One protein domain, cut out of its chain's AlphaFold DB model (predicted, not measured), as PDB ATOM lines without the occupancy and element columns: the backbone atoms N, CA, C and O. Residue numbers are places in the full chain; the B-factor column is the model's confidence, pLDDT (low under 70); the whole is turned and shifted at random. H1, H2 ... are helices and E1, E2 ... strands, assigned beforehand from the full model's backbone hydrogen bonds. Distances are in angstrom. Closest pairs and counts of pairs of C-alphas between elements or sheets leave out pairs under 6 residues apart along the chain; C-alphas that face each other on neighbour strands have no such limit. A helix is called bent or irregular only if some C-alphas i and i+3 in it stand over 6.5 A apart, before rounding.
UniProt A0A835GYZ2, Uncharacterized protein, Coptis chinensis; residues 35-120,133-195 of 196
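Overview. This is residues 35 to 120 and 133 to 195 of the 196 residues of an uncharacterized protein of Coptis chinensis (UniProt A0A835GYZ2). A twisted slab of five parallel strands, in the order E2 E1 E3 E4 E5, makes the middle of three layers, with H2 and H6 over one face and H3 over the other. The short H1 and H5 only graze the sheet, and H4 is off it, near H3. The printed part has 149 residues with six named helices and five named strands, in the order E1 H1 H2 E2 E3 H3 E4 H4 E5 H5 H6; the class is mixed. The whole is compact, with a radius of gyration of the C-alphas of 14.6 A and spans of 45 by 37 by 26 A.

Along the chain. E1, residues 38 to 42, begins at C-alpha 38 (25.947, 17.192, -39.004). H1 is residues 49 to 53, H2 residues 61 to 67 and E2 residues 71 to 73. E3, residues 82 to 87, is 16.5 A long; H3, residues 89 to 99, 15.4 A; E4, residues 107 to 113, 16.4 A. H4, residues 143 to 151, is 12.1 A long. E5 is residues 161 to 164 and H5 residues 171 to 174. H6, residues 180 to 194, is 20.4 A long and ends at C-alpha 194 (35.906, 8.860, -46.399); it is irregular, but only just: C-alphas 183 and 186 are 6.6 A apart.

Arrangement. The sheet is twisted, its C-alphas up to 4.4 A off the best plane. Within hydrogen-bond range are N 39 and O 71 between E2 and E1, 2.8 A; N 40 and O 83 between E1 and E3, 2.8 A; N 84 and O 109 between E3 and E4, 2.9 A; N 112 and O 162 between E4 and E5, 2.9 A. E1, H1 H2, E2 and E3, H3, E4 are strand-helix-strand units, parallel neighbour strands joined through helices, with right-handed crossovers. H2 runs along E2 at a height over the sheet of 8.3 A, and H6 along E4 at 9.9 A. H2 and H6 only just touch, with 3 pairs of C-alphas within 8 A, the closest those of Leu 61 and Tyr 185, 6.6 A. On the opposite face H3 lies over E3 and E4 at 9.4 A. H3 and H4 are close but not clearly touching; their closest C-alphas, of Leu 95 and Leu 149, are 7.7 A apart. Each O i to N i+4 pair is within range in H2, H3 and H4, against 9 of 11 in H6 and 0 of 1 in H1, where 2 of 2 O i to N i+3 pairs are; H5 is too short for an O i to N i+4 pair.

Size, cuts and confidence. The C-alphas farthest apart, of Asp 35 and Gly 120, are 45.5 A apart. Residues 121 to 132 are not printed, and C-alphas 120 and 133 are 20.4 A apart across the cut. Of the links printed whole, none is long. The mean pLDDT of the printed part is 72.2; 63 residues are under 70, among them residues 133 to 158.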
ATOM      1  N   ASP A  35      32.476  18.560 -31.414       64.25
ATOM      2  CA  ASP A  35      32.377  19.092 -32.783       64.25
ATOM      3  C   ASP A  35      32.082  17.930 -33.739       64.25
ATOM      4  O   ASP A  35      32.972  17.211 -34.189       64.25
ATOM      5  N   ARG A  36      30.790  17.684 -33.967       73.81
ATOM      6  CA  ARG A  36      30.293  16.568 -34.776       73.81
ATOM      7  C   ARG A  36      29.783  17.081 -36.100       73.81
ATOM      8  O   ARG A  36      28.899  17.941 -36.121       73.81
ATOM      9  N   ILE A  37      30.252  16.470 -37.181       79.56
ATOM     10  CA  ILE A  37      29.730  16.741 -38.516       79.56
ATOM     11  C   ILE A  37      28.217  16.452 -38.516       79.56
ATOM     12  O   ILE A  37      27.791  15.378 -38.066       79.56
ATOM     13  N   PRO A  38      27.379  17.411 -38.942       83.19
ATOM     14  CA  PRO A  38      25.947  17.192 -39.004       83.19
ATOM     15  C   PRO A  38      25.562  16.321 -40.206       83.19
ATOM     16  O   PRO A  38      26.137  16.442 -41.288       83.19
ATOM     17  N   VAL A  39      24.546  15.475 -40.021       87.38
ATOM     18  CA  VAL A  39      23.924  14.674 -41.083       87.38
ATOM     19  C   VAL A  39      22.461  15.065 -41.234       87.38
ATOM     20  O   VAL A  39      21.690  14.983 -40.275       87.38
ATOM     21  N   LEU A  40      22.090  15.469 -42.449       86.31
ATOM     22  CA  LEU A  40      20.739  15.827 -42.852       86.31
ATOM     23  C   LEU A  40      20.000  14.638 -43.453       86.31
ATOM     24  O   LEU A  40      20.298  14.243 -44.572       86.31
ATOM     25  N   LEU A  41      19.010  14.110 -42.728       85.75
ATOM     26  CA  LEU A  41      18.126  13.047 -43.210       85.75
ATOM     27  C   LEU A  41      16.828  13.635 -43.774       85.75
ATOM     28  O   LEU A  41      16.019  14.192 -43.030       85.75
ATOM     29  N   GLN A  42      16.607  13.476 -45.078       83.81
ATOM     30  CA  GLN A  42      15.406  13.933 -45.772       83.81
ATOM     31  C   GLN A  42      14.554  12.739 -46.216       83.81
ATOM     32  O   GLN A  42      15.001  11.881 -46.979       83.81
ATOM     33  N   HIS A  43      13.310  12.705 -45.743       80.69
ATOM     34  CA  HIS A  43      12.339  11.658 -46.066       80.69
ATOM     35  C   HIS A  43      11.730  11.817 -47.473       80.69
ATOM     36  O   HIS A  43      11.818  12.878 -48.101       80.69
ATOM     37  N   GLY A  44      11.073  10.749 -47.934       70.50
ATOM     38  CA  GLY A  44      10.300  10.696 -49.175       70.50
ATOM     39  C   GLY A  44       8.894  11.302 -49.084       70.50
ATOM     40  O   GLY A  44       8.513  11.921 -48.088       70.50
ATOM     41  N   VAL A  45       8.103  11.119 -50.146       66.56
ATOM     42  CA  VAL A  45       6.722  11.625 -50.234       66.56
ATOM     43  C   VAL A  45       5.807  10.931 -49.213       66.56
ATOM     44  O   VAL A  45       5.980   9.749 -48.937       66.56
ATOM     45  N   LEU A  46       4.834  11.664 -48.656       60.59
ATOM     46  CA  LEU A  46       3.852  11.194 -47.653       60.59
ATOM     47  C   LEU A  46       4.420  10.750 -46.294       60.59
ATOM     48  O   LEU A  46       3.650  10.351 -45.425       60.59
ATOM     49  N   MET A  47       5.732  10.843 -46.103       68.50
ATOM     50  CA  MET A  47       6.431  10.491 -44.869       68.50
ATOM     51  C   MET A  47       6.858  11.745 -44.093       68.50
ATOM     52  O   MET A  47       6.687  12.867 -44.574       68.50
ATOM     53  N   ASP A  48       7.421  11.555 -42.903       68.06
ATOM     54  CA  ASP A  48       8.046  12.606 -42.100       68.06
ATOM     55  C   ASP A  48       9.397  12.131 -41.525       68.06
ATOM     56  O   ASP A  48       9.910  11.064 -41.867       68.06
ATOM     57  N   GLY A  49      10.024  12.935 -40.660       68.75
ATOM     58  CA  GLY A  49      11.308  12.581 -40.044       68.75
ATOM     59  C   GLY A  49      11.278  11.302 -39.192       68.75
ATOM     60  O   GLY A  49      12.337  10.720 -38.951       68.75
ATOM     61  N   VAL A  50      10.095  10.835 -38.771       74.44
ATOM     62  CA  VAL A  50       9.937   9.636 -37.938       74.44
ATOM     63  C   VAL A  50      10.291   8.374 -38.711       74.44
ATOM     64  O   VAL A  50      10.699   7.401 -38.084       74.44
ATOM     65  N   THR A  51      10.244   8.378 -40.048       77.12
ATOM     66  CA  THR A  51      10.606   7.206 -40.867       77.12
ATOM     67  C   THR A  51      11.989   6.654 -40.502       77.12
ATOM     68  O   THR A  51      12.157   5.445 -40.395       77.12
ATOM     69  N   TRP A  52      12.954   7.520 -40.180       84.06
ATOM     70  CA  TRP A  52      14.316   7.130 -39.779       84.06
ATOM     71  C   TRP A  52      14.444   6.590 -38.344       84.06
ATOM     72  O   TRP A  52      15.543   6.211 -37.927       84.06
ATOM     73  N   LEU A  53      13.340   6.584 -37.593       83.25
ATOM     74  CA  LEU A  53      13.226   6.207 -36.180       83.25
ATOM     75  C   LEU A  53      12.269   5.028 -35.947       83.25
ATOM     76  O   LEU A  53      12.107   4.615 -34.800       83.25
ATOM     77  N   LEU A  54      11.617   4.503 -36.993       77.25
ATOM     78  CA  LEU A  54      10.556   3.494 -36.859       77.25
ATOM     79  C   LEU A  54      11.053   2.132 -36.355       77.25
ATOM     80  O   LEU A  54      10.283   1.395 -35.741       77.25
ATOM     81  N   ASN A  55      12.323   1.795 -36.592       81.25
ATOM     82  CA  ASN A  55      12.890   0.511 -36.190       81.25
ATOM     83  C   ASN A  55      13.513   0.557 -34.793       81.25
ATOM     84  O   ASN A  55      13.712   1.616 -34.185       81.25
ATOM     85  N   SER A  56      13.902  -0.625 -34.311       84.69
ATOM     86  CA  SER A  56      14.749  -0.751 -33.127       84.69
ATOM     87  C   SER A  56      16.002   0.137 -33.252       84.69
ATOM     88  O   SER A  56      16.504   0.360 -34.357       84.69
ATOM     89  N   PRO A  57      16.534   0.681 -32.146       84.56
ATOM     90  CA  PRO A  57      17.659   1.612 -32.214       84.56
ATOM     91  C   PRO A  57      18.912   1.092 -32.932       84.56
ATOM     92  O   PRO A  57      19.680   1.875 -33.474       84.56
ATOM     93  N   ASP A  58      19.142  -0.219 -32.942       84.88
ATOM     94  CA  ASP A  58      20.249  -0.862 -33.651       84.88
ATOM     95  C   ASP A  58      19.981  -1.105 -35.146       84.88
ATOM     96  O   ASP A  58      20.902  -1.535 -35.848       84.88
ATOM     97  N   GLN A  59      18.770  -0.806 -35.623       84.38
ATOM     98  CA  GLN A  59      18.302  -0.941 -37.010       84.38
ATOM     99  C   GLN A  59      17.756   0.367 -37.603       84.38
ATOM    100  O   GLN A  59      17.374   0.403 -38.766       84.38
ATOM    101  N   SER A  60      17.701   1.439 -36.822       86.12
ATOM    102  CA  SER A  60      17.225   2.753 -37.251       86.12
ATOM    103  C   SER A  60      18.406   3.639 -37.621       86.12
ATOM    104  O   SER A  60      19.272   3.900 -36.782       86.12
ATOM    105  N   LEU A  61      18.426   4.140 -38.859       86.19
ATOM    106  CA  LEU A  61      19.541   4.932 -39.385       86.19
ATOM    107  C   LEU A  61      19.879   6.133 -38.490       86.19
ATOM    108  O   LEU A  61      21.047   6.370 -38.200       86.19
ATOM    109  N   ALA A  62      18.871   6.857 -37.996       85.50
ATOM    110  CA  ALA A  62      19.099   8.036 -37.162       85.50
ATOM    111  C   ALA A  62      19.782   7.697 -35.823       85.50
ATOM    112  O   ALA A  62      20.647   8.445 -35.368       85.50
ATOM    113  N   PHE A  63      19.441   6.562 -35.206       85.44
ATOM    114  CA  PHE A  63      20.085   6.125 -33.964       85.44
ATOM    115  C   PHE A  63      21.492   5.571 -34.214       85.44
ATOM    116  O   PHE A  63      22.403   5.895 -33.458       85.44
ATOM    117  N   ILE A  64      21.688   4.808 -35.293       86.81
ATOM    118  CA  ILE A  64      23.009   4.295 -35.692       86.81
ATOM    119  C   ILE A  64      23.976   5.454 -35.965       86.81
ATOM    120  O   ILE A  64      25.099   5.446 -35.465       86.81
ATOM    121  N   LEU A  65      23.528   6.476 -36.702       86.12
ATOM    122  CA  LEU A  65      24.306   7.687 -36.961       86.12
ATOM    123  C   LEU A  65      24.653   8.407 -35.654       86.12
ATOM    124  O   LEU A  65      25.824   8.682 -35.398       86.12
ATOM    125  N   ALA A  66      23.669   8.657 -34.789       82.69
ATOM    126  CA  ALA A  66      23.917   9.323 -33.512       82.69
ATOM    127  C   ALA A  66      24.942   8.568 -32.644       82.69
ATOM    128  O   ALA A  66      25.835   9.188 -32.072       82.69
ATOM    129  N   ASP A  67      24.851   7.236 -32.595       82.50
ATOM    130  CA  ASP A  67      25.780   6.376 -31.851       82.50
ATOM    131  C   ASP A  67      27.183   6.309 -32.481       82.50
ATOM    132  O   ASP A  67      28.147   5.987 -31.791       82.50
ATOM    133  N   SER A  68      27.320   6.635 -33.770       77.06
ATOM    134  CA  SER A  68      28.614   6.702 -34.468       77.06
ATOM    135  C   SER A  68      29.359   8.032 -34.282       77.06
ATOM    136  O   SER A  68      30.444   8.213 -34.829       77.06
ATOM    137  N   GLY A  69      28.797   8.965 -33.506       70.81
ATOM    138  CA  GLY A  69      29.435  10.245 -33.205       70.81
ATOM    139  C   GLY A  69      29.143  11.363 -34.208       70.81
ATOM    140  O   GLY A  69      29.782  12.408 -34.129       70.81
ATOM    141  N   VAL A  70      28.160  11.209 -35.102       69.31
ATOM    142  CA  VAL A  70      27.642  12.319 -35.925       69.31
ATOM    143  C   VAL A  70      26.394  12.944 -35.299       69.31
ATOM    144  O   VAL A  70      25.674  12.298 -34.538       69.31
ATOM    145  N   SER A  71      26.122  14.220 -35.595       68.25
ATOM    146  CA  SER A  71      24.895  14.873 -35.114       68.25
ATOM    147  C   SER A  71      23.794  14.795 -36.171       68.25
ATOM    148  O   SER A  71      23.945  15.306 -37.277       68.25
ATOM    149  N   VAL A  72      22.662  14.166 -35.859       65.94
ATOM    150  CA  VAL A  72      21.575  13.998 -36.836       65.94
ATOM    151  C   VAL A  72      20.655  15.205 -36.754       65.94
ATOM    152  O   VAL A  72      20.010  15.429 -35.730       65.94
ATOM    153  N   CYS A  73      20.610  16.007 -37.813       64.44
ATOM    154  CA  CYS A  73      19.897  17.280 -37.846       64.44
ATOM    155  C   CYS A  73      19.024  17.333 -39.092       64.44
ATOM    156  O   CYS A  73      19.560  17.172 -40.173       64.44
ATOM    157  N   ALA A  74      17.734  17.672 -39.012       52.94
ATOM    158  CA  ALA A  74      16.969  17.900 -40.248       52.94
ATOM    159  C   ALA A  74      17.249  19.267 -40.924       52.94
ATOM    160  O   ALA A  74      16.581  19.591 -41.901       52.94
ATOM    161  N   GLN A  75      18.239  20.056 -40.461       50.66
ATOM    162  CA  GLN A  75      18.719  21.281 -41.128       50.66
ATOM    163  C   GLN A  75      20.170  21.665 -40.778       50.66
ATOM    164  O   GLN A  75      20.669  21.326 -39.704       50.66
ATOM    165  N   ASN A  76      20.807  22.445 -41.668       52.16
ATOM    166  CA  ASN A  76      22.078  23.136 -41.418       52.16
ATOM    167  C   ASN A  76      21.832  24.458 -40.681       52.16
ATOM    168  O   ASN A  76      21.149  25.327 -41.218       52.16
ATOM    169  N   GLN A  77      22.397  24.638 -39.489       49.62
ATOM    170  CA  GLN A  77      22.230  25.874 -38.710       49.62
ATOM    171  C   GLN A  77      23.536  26.629 -38.443       49.62
ATOM    172  O   GLN A  77      23.498  27.715 -37.875       49.62
ATOM    173  N   THR A  78      24.692  26.085 -38.826       52.69
ATOM    174  CA  THR A  78      25.983  26.551 -38.291       52.69
ATOM    175  C   THR A  78      26.948  27.080 -39.344       52.69
ATOM    176  O   THR A  78      28.072  27.438 -39.004       52.69
ATOM    177  N   GLY A  79      26.557  27.121 -40.623       58.91
ATOM    178  CA  GLY A  79      27.491  27.432 -41.715       58.91
ATOM    179  C   GLY A  79      28.597  26.380 -41.881       58.91
ATOM    180  O   GLY A  79      29.499  26.559 -42.696       58.91
ATOM    181  N   GLN A  80      28.524  25.279 -41.126       70.31
ATOM    182  CA  GLN A  80      29.390  24.120 -41.274       70.31
ATOM    183  C   GLN A  80      28.930  23.310 -42.479       70.31
ATOM    184  O   GLN A  80      27.738  23.266 -42.800       70.31
ATOM    185  N   LYS A  81      29.872  22.653 -43.151       80.75
ATOM    186  CA  LYS A  81      29.505  21.679 -44.174       80.75
ATOM    187  C   LYS A  81      28.897  20.441 -43.506       80.75
ATOM    188  O   LYS A  81      29.257  20.109 -42.379       80.75
ATOM    189  N   LEU A  82      27.963  19.787 -44.188       85.88
ATOM    190  CA  LEU A  82      27.211  18.652 -43.644       85.88
ATOM    191  C   LEU A  82      27.139  17.483 -44.620       85.88
ATOM    192  O   LEU A  82      27.297  17.681 -45.825       85.88
ATOM    193  N   HIS A  83      26.843  16.286 -44.122       89.00
ATOM    194  CA  HIS A  83      26.462  15.165 -44.980       89.00
ATOM    195  C   HIS A  83      24.956  15.153 -45.219       89.00
ATOM    196  O   HIS A  83      24.174  15.364 -44.296       89.00
ATOM    197  N   TYR A  84      24.527  14.879 -46.443       88.38
ATOM    198  CA  TYR A  84      23.113  14.778 -46.795       88.38
ATOM    199  C   TYR A  84      22.724  13.331 -47.100       88.38
ATOM    200  O   TYR A  84      23.453  12.639 -47.799       88.38
ATOM    201  N   VAL A  85      21.557  12.891 -46.634       89.62
ATOM    202  CA  VAL A  85      20.914  11.635 -47.035       89.62
ATOM    203  C   VAL A  85      19.500  11.954 -47.490       89.62
ATOM    204  O   VAL A  85      18.663  12.383 -46.695       89.62
ATOM    205  N   GLY A  86      19.224  11.729 -48.768       86.38
ATOM    206  CA  GLY A  86      17.881  11.828 -49.324       86.38
ATOM    207  C   GLY A  86      17.332  10.447 -49.620       86.38
ATOM    208  O   GLY A  86      18.046   9.604 -50.154       86.38
ATOM    209  N   HIS A  87      16.055  10.226 -49.329       84.38
ATOM    210  CA  HIS A  87      15.325   9.043 -49.782       84.38
ATOM    211  C   HIS A  87      14.174   9.445 -50.693       84.38
ATOM    212  O   HIS A  87      13.475  10.419 -50.399       84.38
ATOM    213  N   SER A  88      13.960   8.702 -51.783       79.12
ATOM    214  CA  SER A  88      12.805   8.908 -52.664       79.12
ATOM    215  C   SER A  88      12.734  10.374 -53.138       79.12
ATOM    216  O   SER A  88      13.717  10.895 -53.660       79.12
ATOM    217  N   LEU A  89      11.627  11.090 -52.911       75.88
ATOM    218  CA  LEU A  89      11.467  12.515 -53.238       75.88
ATOM    219  C   LEU A  89      12.555  13.422 -52.626       75.88
ATOM    220  O   LEU A  89      12.898  14.445 -53.218       75.88
ATOM    221  N   GLY A  90      13.134  13.050 -51.480       75.50
ATOM    222  CA  GLY A  90      14.256  13.777 -50.887       75.50
ATOM    223  C   GLY A  90      15.450  13.869 -51.840       75.50
ATOM    224  O   GLY A  90      16.070  14.920 -51.966       75.50
ATOM    225  N   THR A  91      15.714  12.814 -52.613       77.88
ATOM    226  CA  THR A  91      16.807  12.822 -53.597       77.88
ATOM    227  C   THR A  91      16.557  13.808 -54.738       77.88
ATOM    228  O   THR A  91      17.463  14.543 -55.120       77.88
ATOM    229  N   LEU A  92      15.317  13.901 -55.228       74.50
ATOM    230  CA  LEU A  92      14.921  14.871 -56.246       74.50
ATOM    231  C   LEU A  92      15.064  16.301 -55.740       74.50
ATOM    232  O   LEU A  92      15.508  17.171 -56.486       74.50
ATOM    233  N   LEU A  93      14.729  16.553 -54.472       74.44
ATOM    234  CA  LEU A  93      14.929  17.864 -53.862       74.44
ATOM    235  C   LEU A  93      16.419  18.237 -53.815       74.44
ATOM    236  O   LEU A  93      16.771  19.386 -54.094       74.44
ATOM    237  N   ALA A  94      17.289  17.272 -53.512       77.38
ATOM    238  CA  ALA A  94      18.734  17.461 -53.545       77.38
ATOM    239  C   ALA A  94      19.235  17.731 -54.970       77.38
ATOM    240  O   ALA A  94      19.864  18.760 -55.199       77.38
ATOM    241  N   LEU A  95      18.866  16.895 -55.943       75.25
ATOM    242  CA  LEU A  95      19.244  17.050 -57.352       75.25
ATOM    243  C   LEU A  95      18.771  18.389 -57.934       75.25
ATOM    244  O   LEU A  95      19.550  19.111 -58.555       75.25
ATOM    245  N   ALA A  96      17.521  18.781 -57.668       72.06
ATOM    246  CA  ALA A  96      16.985  20.077 -58.078       72.06
ATOM    247  C   ALA A  96      17.736  21.250 -57.426       72.06
ATOM    248  O   ALA A  96      17.898  22.309 -58.035       72.06
ATOM    249  N   SER A  97      18.206  21.070 -56.189       73.50
ATOM    250  CA  SER A  97      19.012  22.070 -55.488       73.50
ATOM    251  C   SER A  97      20.448  22.135 -56.010       73.50
ATOM    252  O   SER A  97      21.013  23.228 -56.064       73.50
ATOM    253  N   PHE A  98      21.024  21.002 -56.422       74.50
ATOM    254  CA  PHE A  98      22.359  20.920 -57.023       74.50
ATOM    255  C   PHE A  98      22.381  21.541 -58.412       74.50
ATOM    256  O   PHE A  98      23.271  22.330 -58.703       74.50
ATOM    257  N   SER A  99      21.342  21.303 -59.214       69.81
ATOM    258  CA  SER A  99      21.167  21.949 -60.519       69.81
ATOM    259  C   SER A  99      21.093  23.479 -60.432       69.81
ATOM    260  O   SER A  99      21.408  24.160 -61.404       69.81
ATOM    261  N   LYS A 100      20.682  24.033 -59.284       65.62
ATOM    262  CA  LYS A 100      20.629  25.483 -59.033       65.62
ATOM    263  C   LYS A 100      21.820  26.005 -58.220       65.62
ATOM    264  O   LYS A 100      21.741  27.126 -57.725       65.62
ATOM    265  N   GLU A 101      22.845  25.177 -57.997       66.25
ATOM    266  CA  GLU A 101      24.053  25.450 -57.192       66.25
ATOM    267  C   GLU A 101      23.799  25.934 -55.750       66.25
ATOM    268  O   GLU A 101      24.717  26.303 -55.019       66.25
ATOM    269  N   LYS A 102      22.550  25.901 -55.282       62.97
ATOM    270  CA  LYS A 102      22.137  26.612 -54.066       62.97
ATOM    271  C   LYS A 102      22.619  25.933 -52.783       62.97
ATOM    272  O   LYS A 102      22.724  26.593 -51.755       62.97
ATOM    273  N   LEU A 103      22.880  24.623 -52.833       65.25
ATOM    274  CA  LEU A 103      23.254  23.817 -51.664       65.25
ATOM    275  C   LEU A 103      24.644  23.173 -51.752       65.25
ATOM    276  O   LEU A 103      25.141  22.709 -50.731       65.25
ATOM    277  N   LEU A 104      25.301  23.172 -52.917       65.31
ATOM    278  CA  LEU A 104      26.565  22.445 -53.116       65.31
ATOM    279  C   LEU A 104      27.691  22.941 -52.194       65.31
ATOM    280  O   LEU A 104      28.423  22.140 -51.624       65.31
ATOM    281  N   GLY A 105      27.781  24.255 -51.960       70.00
ATOM    282  CA  GLY A 105      28.788  24.834 -51.062       70.00
ATOM    283  C   GLY A 105      28.623  24.456 -49.582       70.00
ATOM    284  O   GLY A 105      29.560  24.622 -48.801       70.00
ATOM    285  N   MET A 106      27.451  23.938 -49.197       72.25
ATOM    286  CA  MET A 106      27.102  23.578 -47.818       72.25
ATOM    287  C   MET A 106      27.267  22.081 -47.523       72.25
ATOM    288  O   MET A 106      27.052  21.668 -46.383       72.25
ATOM    289  N   LEU A 107      27.631  21.265 -48.517       81.19
ATOM    290  CA  LEU A 107      27.736  19.814 -48.372       81.19
ATOM    291  C   LEU A 107      29.192  19.341 -48.337       81.19
ATOM    292  O   LEU A 107      30.037  19.809 -49.100       81.19
ATOM    293  N   LEU A 108      29.476  18.401 -47.434       85.94
ATOM    294  CA  LEU A 108      30.678  17.565 -47.475       85.94
ATOM    295  C   LEU A 108      30.479  16.422 -48.456       85.94
ATOM    296  O   LEU A 108      31.320  16.203 -49.320       85.94
ATOM    297  N   SER A 109      29.351  15.729 -48.330       87.25
ATOM    298  CA  SER A 109      28.938  14.691 -49.260       87.25
ATOM    299  C   SER A 109      27.424  14.482 -49.222       87.25
ATOM    300  O   SER A 109      26.740  14.930 -48.296       87.25
ATOM    301  N   ALA A 110      26.883  13.829 -50.244       87.62
ATOM    302  CA  ALA A 110      25.468  13.511 -50.358       87.62
ATOM    303  C   ALA A 110      25.270  12.051 -50.763       87.62
ATOM    304  O   ALA A 110      25.909  11.561 -51.687       87.62
ATOM    305  N   ALA A 111      24.348  11.378 -50.086       88.69
ATOM    306  CA  ALA A 111      23.885  10.045 -50.411       88.69
ATOM    307  C   ALA A 111      22.429  10.099 -50.873       88.69
ATOM    308  O   ALA A 111      21.549  10.602 -50.168       88.69
ATOM    309  N   LEU A 112      22.175   9.584 -52.072       85.81
ATOM    310  CA  LEU A 112      20.846   9.507 -52.662       85.81
ATOM    311  C   LEU A 112      20.383   8.049 -52.643       85.81
ATOM    312  O   LEU A 112      20.899   7.212 -53.382       85.81
ATOM    313  N   LEU A 113      19.418   7.749 -51.776       81.00
ATOM    314  CA  LEU A 113      18.844   6.419 -51.606       81.00
ATOM    315  C   LEU A 113      17.583   6.304 -52.468       81.00
ATOM    316  O   LEU A 113      16.589   6.989 -52.204       81.00
ATOM    317  N   SER A 114      17.597   5.429 -53.478       74.06
ATOM    318  CA  SER A 114      16.486   5.230 -54.435       74.06
ATOM    319  C   SER A 114      15.987   6.533 -55.096       74.06
ATOM    320  O   SER A 114      14.884   7.003 -54.789       74.06
ATOM    321  N   PRO A 115      16.799   7.192 -55.948       58.91
ATOM    322  CA  PRO A 115      16.362   8.413 -56.602       58.91
ATOM    323  C   PRO A 115      15.272   8.173 -57.642       58.91
ATOM    324  O   PRO A 115      15.487   7.485 -58.632       58.91
ATOM    325  N   ILE A 116      14.124   8.822 -57.435       59.16
ATOM    326  CA  ILE A 116      13.024   8.841 -58.401       59.16
ATOM    327  C   ILE A 116      13.485   9.639 -59.622       59.16
ATOM    328  O   ILE A 116      13.784  10.824 -59.490       59.16
ATOM    329  N   ALA A 117      13.481   9.037 -60.806       49.09
ATOM    330  CA  ALA A 117      13.732   9.726 -62.069       49.09
ATOM    331  C   ALA A 117      12.560   9.485 -63.043       49.09
ATOM    332  O   ALA A 117      11.749   8.581 -62.876       49.09
ATOM    333  N   TYR A 118      12.335  10.417 -63.961       43.06
ATOM    334  CA  TYR A 118      11.016  10.697 -64.540       43.06
ATOM    335  C   TYR A 118      10.459   9.586 -65.461       43.06
ATOM    336  O   TYR A 118      10.875   9.446 -66.600       43.06
ATOM    337  N   LEU A 119       9.410   8.872 -65.024       46.56
ATOM    338  CA  LEU A 119       8.731   7.835 -65.819       46.56
ATOM    339  C   LEU A 119       7.937   8.377 -67.020       46.56
ATOM    340  O   LEU A 119       6.899   9.022 -66.850       46.56
ATOM    341  N   GLY A 120       8.329   7.988 -68.230       38.81
ATOM    342  CA  GLY A 120       7.616   8.336 -69.463       38.81
ATOM    343  C   GLY A 120       6.289   7.602 -69.733       38.81
ATOM    344  O   GLY A 120       5.540   8.060 -70.591       38.81
ATOM    345  N   SER A 133       4.181   1.021 -52.260       44.69
ATOM    346  CA  SER A 133       4.010   0.882 -50.813       44.69
ATOM    347  C   SER A 133       3.823  -0.575 -50.362       44.69
ATOM    348  O   SER A 133       4.007  -0.855 -49.181       44.69
ATOM    349  N   TYR A 134       3.441  -1.495 -51.265       34.72
ATOM    350  CA  TYR A 134       2.969  -2.836 -50.879       34.72
ATOM    351  C   TYR A 134       3.528  -4.033 -51.668       34.72
ATOM    352  O   TYR A 134       3.245  -5.166 -51.276       34.72
ATOM    353  N   GLY A 135       4.343  -3.865 -52.715       38.34
ATOM    354  CA  GLY A 135       4.955  -5.041 -53.342       38.34
ATOM    355  C   GLY A 135       5.788  -4.793 -54.593       38.34
ATOM    356  O   GLY A 135       5.249  -4.753 -55.690       38.34
ATOM    357  N   GLY A 136       7.110  -4.754 -54.402       51.28
ATOM    358  CA  GLY A 136       8.097  -5.362 -55.299       51.28
ATOM    359  C   GLY A 136       8.130  -4.899 -56.755       51.28
ATOM    360  O   GLY A 136       7.741  -5.657 -57.634       51.28
ATOM    361  N   GLN A 137       8.675  -3.704 -56.985       51.91
ATOM    362  CA  GLN A 137       9.553  -3.300 -58.098       51.91
ATOM    363  C   GLN A 137       9.673  -1.774 -58.012       51.91
ATOM    364  O   GLN A 137       8.664  -1.081 -58.103       51.91
ATOM    365  N   ASP A 138      10.882  -1.246 -57.784       51.75
ATOM    366  CA  ASP A 138      11.166   0.200 -57.795       51.75
ATOM    367  C   ASP A 138      11.044   0.742 -59.231       51.75
ATOM    368  O   ASP A 138      12.022   1.027 -59.916       51.75
ATOM    369  N   ALA A 139       9.807   0.799 -59.729       50.66
ATOM    370  CA  ALA A 139       9.458   1.220 -61.079       50.66
ATOM    371  C   ALA A 139       9.597   2.741 -61.274       50.66
ATOM    372  O   ALA A 139       9.421   3.219 -62.391       50.66
ATOM    373  N   LEU A 140       9.905   3.497 -60.208       49.06
ATOM    374  CA  LEU A 140      10.078   4.954 -60.222       49.06
ATOM    375  C   LEU A 140      11.464   5.431 -60.632       49.06
ATOM    376  O   LEU A 140      11.654   6.631 -60.824       49.06
ATOM    377  N   SER A 141      12.428   4.525 -60.675       53.84
ATOM    378  CA  SER A 141      13.842   4.868 -60.720       53.84
ATOM    379  C   SER A 141      14.463   4.155 -61.916       53.84
ATOM    380  O   SER A 141      15.137   3.139 -61.751       53.84
ATOM    381  N   ASP A 142      14.195   4.638 -63.137       60.38
ATOM    382  CA  ASP A 142      14.902   4.131 -64.319       60.38
ATOM    383  C   ASP A 142      16.392   4.505 -64.197       60.38
ATOM    384  O   ASP A 142      16.713   5.698 -64.097       60.38
ATOM    385  N   PRO A 143      17.322   3.531 -64.183       60.81
ATOM    386  CA  PRO A 143      18.744   3.819 -64.016       60.81
ATOM    387  C   PRO A 143      19.310   4.760 -65.088       60.81
ATOM    388  O   PRO A 143      20.252   5.499 -64.812       60.81
ATOM    389  N   SER A 144      18.732   4.768 -66.291       60.47
ATOM    390  CA  SER A 144      19.151   5.631 -67.400       60.47
ATOM    391  C   SER A 144      18.773   7.087 -67.141       60.47
ATOM    392  O   SER A 144      19.574   7.981 -67.406       60.47
ATOM    393  N   ASP A 145      17.588   7.336 -66.579       63.56
ATOM    394  CA  ASP A 145      17.143   8.690 -66.230       63.56
ATOM    395  C   ASP A 145      17.923   9.242 -65.030       63.56
ATOM    396  O   ASP A 145      18.274  10.424 -64.998       63.56
ATOM    397  N   VAL A 146      18.253   8.385 -64.058       63.66
ATOM    398  CA  VAL A 146      19.147   8.748 -62.948       63.66
ATOM    399  C   VAL A 146      20.533   9.102 -63.481       63.66
ATOM    400  O   VAL A 146      21.079  10.141 -63.110       63.66
ATOM    401  N   GLN A 147      21.082   8.289 -64.388       64.44
ATOM    402  CA  GLN A 147      22.381   8.562 -64.996       64.44
ATOM    403  C   GLN A 147      22.363   9.869 -65.795       64.44
ATOM    404  O   GLN A 147      23.275  10.678 -65.661       64.44
ATOM    405  N   LEU A 148      21.290  10.138 -66.543       67.38
ATOM    406  CA  LEU A 148      21.117  11.398 -67.262       67.38
ATOM    407  C   LEU A 148      21.097  12.607 -66.314       67.38
ATOM    408  O   LEU A 148      21.643  13.661 -66.643       67.38
ATOM    409  N   LEU A 149      20.472  12.487 -65.140       65.81
ATOM    410  CA  LEU A 149      20.480  13.548 -64.130       65.81
ATOM    411  C   LEU A 149      21.885  13.767 -63.556       65.81
ATOM    412  O   LEU A 149      22.293  14.918 -63.415       65.81
ATOM    413  N   LEU A 150      22.629  12.693 -63.278       66.75
ATOM    414  CA  LEU A 150      24.008  12.766 -62.784       66.75
ATOM    415  C   LEU A 150      24.964  13.375 -63.818       66.75
ATOM    416  O   LEU A 150      25.741  14.265 -63.480       66.75
ATOM    417  N   ASP A 151      24.858  12.976 -65.085       68.25
ATOM    418  CA  ASP A 151      25.693  13.485 -66.180       68.25
ATOM    419  C   ASP A 151      25.475  14.991 -66.430       68.25
ATOM    420  O   ASP A 151      26.358  15.698 -66.927       68.25
ATOM    421  N   ASN A 152      24.293  15.508 -66.074       66.44
ATOM    422  CA  ASN A 152      23.967  16.930 -66.169       66.44
ATOM    423  C   ASN A 152      24.464  17.763 -64.975       66.44
ATOM    424  O   ASN A 152      24.462  18.992 -65.059       66.44
ATOM    425  N   LEU A 153      24.943  17.144 -63.894       66.56
ATOM    426  CA  LEU A 153      25.576  17.841 -62.773       66.56
ATOM    427  C   LEU A 153      27.046  18.172 -63.104       66.56
ATOM    428  O   LEU A 153      27.956  17.740 -62.421       66.56
ATOM    429  N   LYS A 154      27.340  18.919 -64.166       55.38
ATOM    430  CA  LYS A 154      28.712  19.015 -64.721       55.38
ATOM    431  C   LYS A 154      29.816  19.550 -63.790       55.38
ATOM    432  O   LYS A 154      30.983  19.316 -64.083       55.38
ATOM    433  N   ASP A 155      29.461  20.179 -62.671       59.84
ATOM    434  CA  ASP A 155      30.402  20.770 -61.709       59.84
ATOM    435  C   ASP A 155      30.368  20.108 -60.317       59.84
ATOM    436  O   ASP A 155      30.928  20.641 -59.355       59.84
ATOM    437  N   HIS A 156      29.704  18.952 -60.172       64.50
ATOM    438  CA  HIS A 156      29.761  18.203 -58.916       64.50
ATOM    439  C   HIS A 156      31.058  17.396 -58.811       64.50
ATOM    440  O   HIS A 156      31.515  16.775 -59.768       64.50
ATOM    441  N   ASP A 157      31.640  17.396 -57.616       66.75
ATOM    442  CA  ASP A 157      32.706  16.469 -57.264       66.75
ATOM    443  C   ASP A 157      32.090  15.067 -57.146       66.75
ATOM    444  O   ASP A 157      31.354  14.792 -56.194       66.75
ATOM    445  N   GLY A 158      32.329  14.224 -58.155       66.31
ATOM    446  CA  GLY A 158      31.746  12.885 -58.258       66.31
ATOM    447  C   GLY A 158      32.082  11.985 -57.069       66.31
ATOM    448  O   GLY A 158      31.291  11.108 -56.735       66.31
ATOM    449  N   ASP A 159      33.185  12.255 -56.366       77.38
ATOM    450  CA  ASP A 159      33.563  11.497 -55.173       77.38
ATOM    451  C   ASP A 159      32.654  11.839 -53.978       77.38
ATOM    452  O   ASP A 159      32.380  10.992 -53.132       77.38
ATOM    453  N   LYS A 160      32.089  13.054 -53.945       81.25
ATOM    454  CA  LYS A 160      31.232  13.549 -52.854       81.25
ATOM    455  C   LYS A 160      29.754  13.199 -53.017       81.25
ATOM    456  O   LYS A 160      28.962  13.532 -52.131       81.25
ATOM    457  N   LEU A 161      29.350  12.553 -54.106       81.00
ATOM    458  CA  LEU A 161      27.966  12.152 -54.353       81.00
ATOM    459  C   LEU A 161      27.896  10.644 -54.570       81.00
ATOM    460  O   LEU A 161      28.411  10.129 -55.554       81.00
ATOM    461  N   VAL A 162      27.190   9.939 -53.689       82.06
ATOM    462  CA  VAL A 162      26.897   8.519 -53.882       82.06
ATOM    463  C   VAL A 162      25.419   8.322 -54.175       82.06
ATOM    464  O   VAL A 162      24.542   8.829 -53.472       82.06
ATOM    465  N   VAL A 163      25.134   7.555 -55.221       78.19
ATOM    466  CA  VAL A 163      23.791   7.054 -55.499       78.19
ATOM    467  C   VAL A 163      23.766   5.580 -55.159       78.19
ATOM    468  O   VAL A 163      24.502   4.788 -55.745       78.19
ATOM    469  N   GLN A 164      22.917   5.209 -54.204       74.38
ATOM    470  CA  GLN A 164      22.761   3.819 -53.820       74.38
ATOM    471  C   GLN A 164      21.486   3.254 -54.435       74.38
ATOM    472  O   GLN A 164      20.368   3.603 -54.049       74.38
ATOM    473  N   TYR A 165      21.693   2.353 -55.390       70.81
ATOM    474  CA  TYR A 165      20.657   1.535 -55.995       70.81
ATOM    475  C   TYR A 165      20.897   0.079 -55.604       70.81
ATOM    476  O   TYR A 165      21.985  -0.458 -55.824       70.81
ATOM    477  N   ILE A 166      19.889  -0.559 -55.016       66.81
ATOM    478  CA  ILE A 166      19.938  -1.979 -54.676       66.81
ATOM    479  C   ILE A 166      18.889  -2.677 -55.520       66.81
ATOM    480  O   ILE A 166      17.702  -2.360 -55.458       66.81
ATOM    481  N   LYS A 167      19.348  -3.627 -56.331       60.06
ATOM    482  CA  LYS A 167      18.466  -4.429 -57.167       60.06
ATOM    483  C   LYS A 167      17.460  -5.170 -56.278       60.06
ATOM    484  O   LYS A 167      17.842  -5.732 -55.256       60.06
ATOM    485  N   ASP A 168      16.196  -5.165 -56.694       61.62
ATOM    486  CA  ASP A 168      15.080  -5.847 -56.023       61.62
ATOM    487  C   ASP A 168      14.688  -5.274 -54.641       61.62
ATOM    488  O   ASP A 168      13.860  -5.868 -53.954       61.62
ATOM    489  N   TYR A 169      15.214  -4.105 -54.248       63.50
ATOM    490  CA  TYR A 169      14.706  -3.347 -53.099       63.50
ATOM    491  C   TYR A 169      13.490  -2.509 -53.500       63.50
ATOM    492  O   TYR A 169      13.549  -1.730 -54.451       63.50
ATOM    493  N   ALA A 170      12.393  -2.619 -52.751       66.75
ATOM    494  CA  ALA A 170      11.300  -1.661 -52.828       66.75
ATOM    495  C   ALA A 170      11.685  -0.339 -52.145       66.75
ATOM    496  O   ALA A 170      12.616  -0.263 -51.343       66.75
ATOM    497  N   GLN A 171      10.927   0.725 -52.399       66.56
ATOM    498  CA  GLN A 171      11.240   2.043 -51.846       66.56
ATOM    499  C   GLN A 171      11.222   2.056 -50.307       66.56
ATOM    500  O   GLN A 171      12.095   2.659 -49.685       66.56
ATOM    501  N   ALA A 172      10.293   1.331 -49.680       67.81
ATOM    502  CA  ALA A 172      10.262   1.157 -48.227       67.81
ATOM    503  C   ALA A 172      11.450   0.330 -47.688       67.81
ATOM    504  O   ALA A 172      11.810   0.475 -46.515       67.81
ATOM    505  N   ASP A 173      12.105  -0.478 -48.532       74.25
ATOM    506  CA  ASP A 173      13.176  -1.394 -48.124       74.25
ATOM    507  C   ASP A 173      14.490  -0.682 -47.770       74.25
ATOM    508  O   ASP A 173      15.369  -1.228 -47.108       74.25
ATOM    509  N   PHE A 174      14.623   0.587 -48.137       72.50
ATOM    510  CA  PHE A 174      15.759   1.404 -47.716       72.50
ATOM    511  C   PHE A 174      15.635   1.887 -46.263       72.50
ATOM    512  O   PHE A 174      16.620   2.351 -45.683       72.50
ATOM    513  N   VAL A 175      14.444   1.777 -45.657       73.31
ATOM    514  CA  VAL A 175      14.177   2.307 -44.311       73.31
ATOM    515  C   VAL A 175      13.630   1.266 -43.334       73.31
ATOM    516  O   VAL A 175      14.001   1.274 -42.169       73.31
ATOM    517  N   MET A 176      12.761   0.362 -43.779       69.12
ATOM    518  CA  MET A 176      11.990  -0.531 -42.902       69.12
ATOM    519  C   MET A 176      12.600  -1.926 -42.615       69.12
ATOM    520  O   MET A 176      12.332  -2.464 -41.543       69.12
ATOM    521  N   PRO A 177      13.373  -2.577 -43.503       70.06
ATOM    522  CA  PRO A 177      13.710  -3.983 -43.332       70.06
ATOM    523  C   PRO A 177      14.986  -4.197 -42.517       70.06
ATOM    524  O   PRO A 177      15.931  -3.411 -42.517       70.06
ATOM    525  N   VAL A 178      15.032  -5.359 -41.869       67.62
ATOM    526  CA  VAL A 178      16.110  -5.810 -40.972       67.62
ATOM    527  C   VAL A 178      17.492  -5.824 -41.646       67.62
ATOM    528  O   VAL A 178      18.512  -5.630 -40.983       67.62
ATOM    529  N   ASN A 179      17.550  -6.033 -42.963       80.75
ATOM    530  CA  ASN A 179      18.791  -6.057 -43.741       80.75
ATOM    531  C   ASN A 179      19.268  -4.664 -44.200       80.75
ATOM    532  O   ASN A 179      20.408  -4.558 -44.654       80.75
ATOM    533  N   ALA A 180      18.466  -3.599 -44.044       79.50
ATOM    534  CA  ALA A 180      18.842  -2.239 -44.442       79.50
ATOM    535  C   ALA A 180      20.125  -1.771 -43.742       79.50
ATOM    536  O   ALA A 180      20.973  -1.136 -44.361       79.50
ATOM    537  N   LYS A 181      20.348  -2.186 -42.489       82.88
ATOM    538  CA  LYS A 181      21.611  -1.927 -41.787       82.88
ATOM    539  C   LYS A 181      22.830  -2.426 -42.559       82.88
ATOM    540  O   LYS A 181      23.790  -1.689 -42.742       82.88
ATOM    541  N   LEU A 182      22.786  -3.680 -42.998       83.44
ATOM    542  CA  LEU A 182      23.908  -4.335 -43.667       83.44
ATOM    543  C   LEU A 182      24.109  -3.803 -45.084       83.44
ATOM    544  O   LEU A 182      25.244  -3.580 -45.491       83.44
ATOM    545  N   LEU A 183      23.017  -3.629 -45.827       81.75
ATOM    546  CA  LEU A 183      23.075  -3.372 -47.264       81.75
ATOM    547  C   LEU A 183      23.024  -1.886 -47.625       81.75
ATOM    548  O   LEU A 183      23.521  -1.519 -48.683       81.75
ATOM    549  N   VAL A 184      22.470  -1.037 -46.756       84.75
ATOM    550  CA  VAL A 184      22.318   0.410 -46.979       84.75
ATOM    551  C   VAL A 184      23.175   1.194 -45.989       84.75
ATOM    552  O   VAL A 184      24.031   1.974 -46.395       84.75
ATOM    553  N   TYR A 185      22.992   0.973 -44.685       88.81
ATOM    554  CA  TYR A 185      23.561   1.874 -43.676       88.81
ATOM    555  C   TYR A 185      25.063   1.681 -43.490       88.81
ATOM    556  O   TYR A 185      25.772   2.670 -43.393       88.81
ATOM    557  N   ASN A 186      25.571   0.448 -43.491       88.12
ATOM    558  CA  ASN A 186      27.010   0.207 -43.370       88.12
ATOM    559  C   ASN A 186      27.807   0.860 -44.524       88.12
ATOM    560  O   ASN A 186      28.680   1.672 -44.221       88.12
ATOM    561  N   PRO A 187      27.474   0.636 -45.815       87.69
ATOM    562  CA  PRO A 187      28.139   1.345 -46.914       87.69
ATOM    563  C   PRO A 187      28.026   2.871 -46.821       87.69
ATOM    564  O   PRO A 187      28.967   3.589 -47.155       87.69
ATOM    565  N   LEU A 188      26.881   3.379 -46.354       87.56
ATOM    566  CA  LEU A 188      26.671   4.810 -46.145       87.56
ATOM    567  C   LEU A 188      27.603   5.379 -45.062       87.56
ATOM    568  O   LEU A 188      28.155   6.464 -45.230       87.56
ATOM    569  N   MET A 189      27.793   4.646 -43.964       86.81
ATOM    570  CA  MET A 189      28.727   5.035 -42.908       86.81
ATOM    571  C   MET A 189      30.169   5.057 -43.417       86.81
ATOM    572  O   MET A 189      30.884   6.023 -43.146       86.81
ATOM    573  N   ASP A 190      30.576   4.042 -44.181       87.62
ATOM    574  CA  ASP A 190      31.911   3.979 -44.789       87.62
ATOM    575  C   ASP A 190      32.135   5.173 -45.728       87.62
ATOM    576  O   ASP A 190      33.172   5.838 -45.679       87.62
ATOM    577  N   PHE A 191      31.122   5.516 -46.527       88.06
ATOM    578  CA  PHE A 191      31.146   6.691 -47.392       88.06
ATOM    579  C   PHE A 191      31.325   8.000 -46.610       88.06
ATOM    580  O   PHE A 191      32.098   8.858 -47.034       88.06
ATOM    581  N   PHE A 192      30.658   8.178 -45.467       87.50
ATOM    582  CA  PHE A 192      30.840   9.381 -44.648       87.50
ATOM    583  C   PHE A 192      32.225   9.469 -44.017       87.50
ATOM    584  O   PHE A 192      32.810  10.551 -44.023       87.50
ATOM    585  N   GLN A 193      32.791   8.352 -43.558       84.00
ATOM    586  CA  GLN A 193      34.152   8.333 -43.011       84.00
ATOM    587  C   GLN A 193      35.209   8.754 -44.038       84.00
ATOM    588  O   GLN A 193      36.177   9.415 -43.674       84.00
ATOM    589  N   LEU A 194      35.012   8.427 -45.318       85.44
ATOM    590  CA  LEU A 194      35.906   8.860 -46.399       85.44
ATOM    591  C   LEU A 194      35.853  10.375 -46.674       85.44
ATOM    592  O   LEU A 194      36.777  10.911 -47.279       85.44
ATOM    593  N   HIS A 195      34.794  11.058 -46.230       83.25
ATOM    594  CA  HIS A 195      34.511  12.466 -46.536       83.25
ATOM    595  C   HIS A 195      34.417  13.361 -45.289       83.25
ATOM    596  O   HIS A 195      33.850  14.456 -45.366       83.25
TER     597      HIS A 195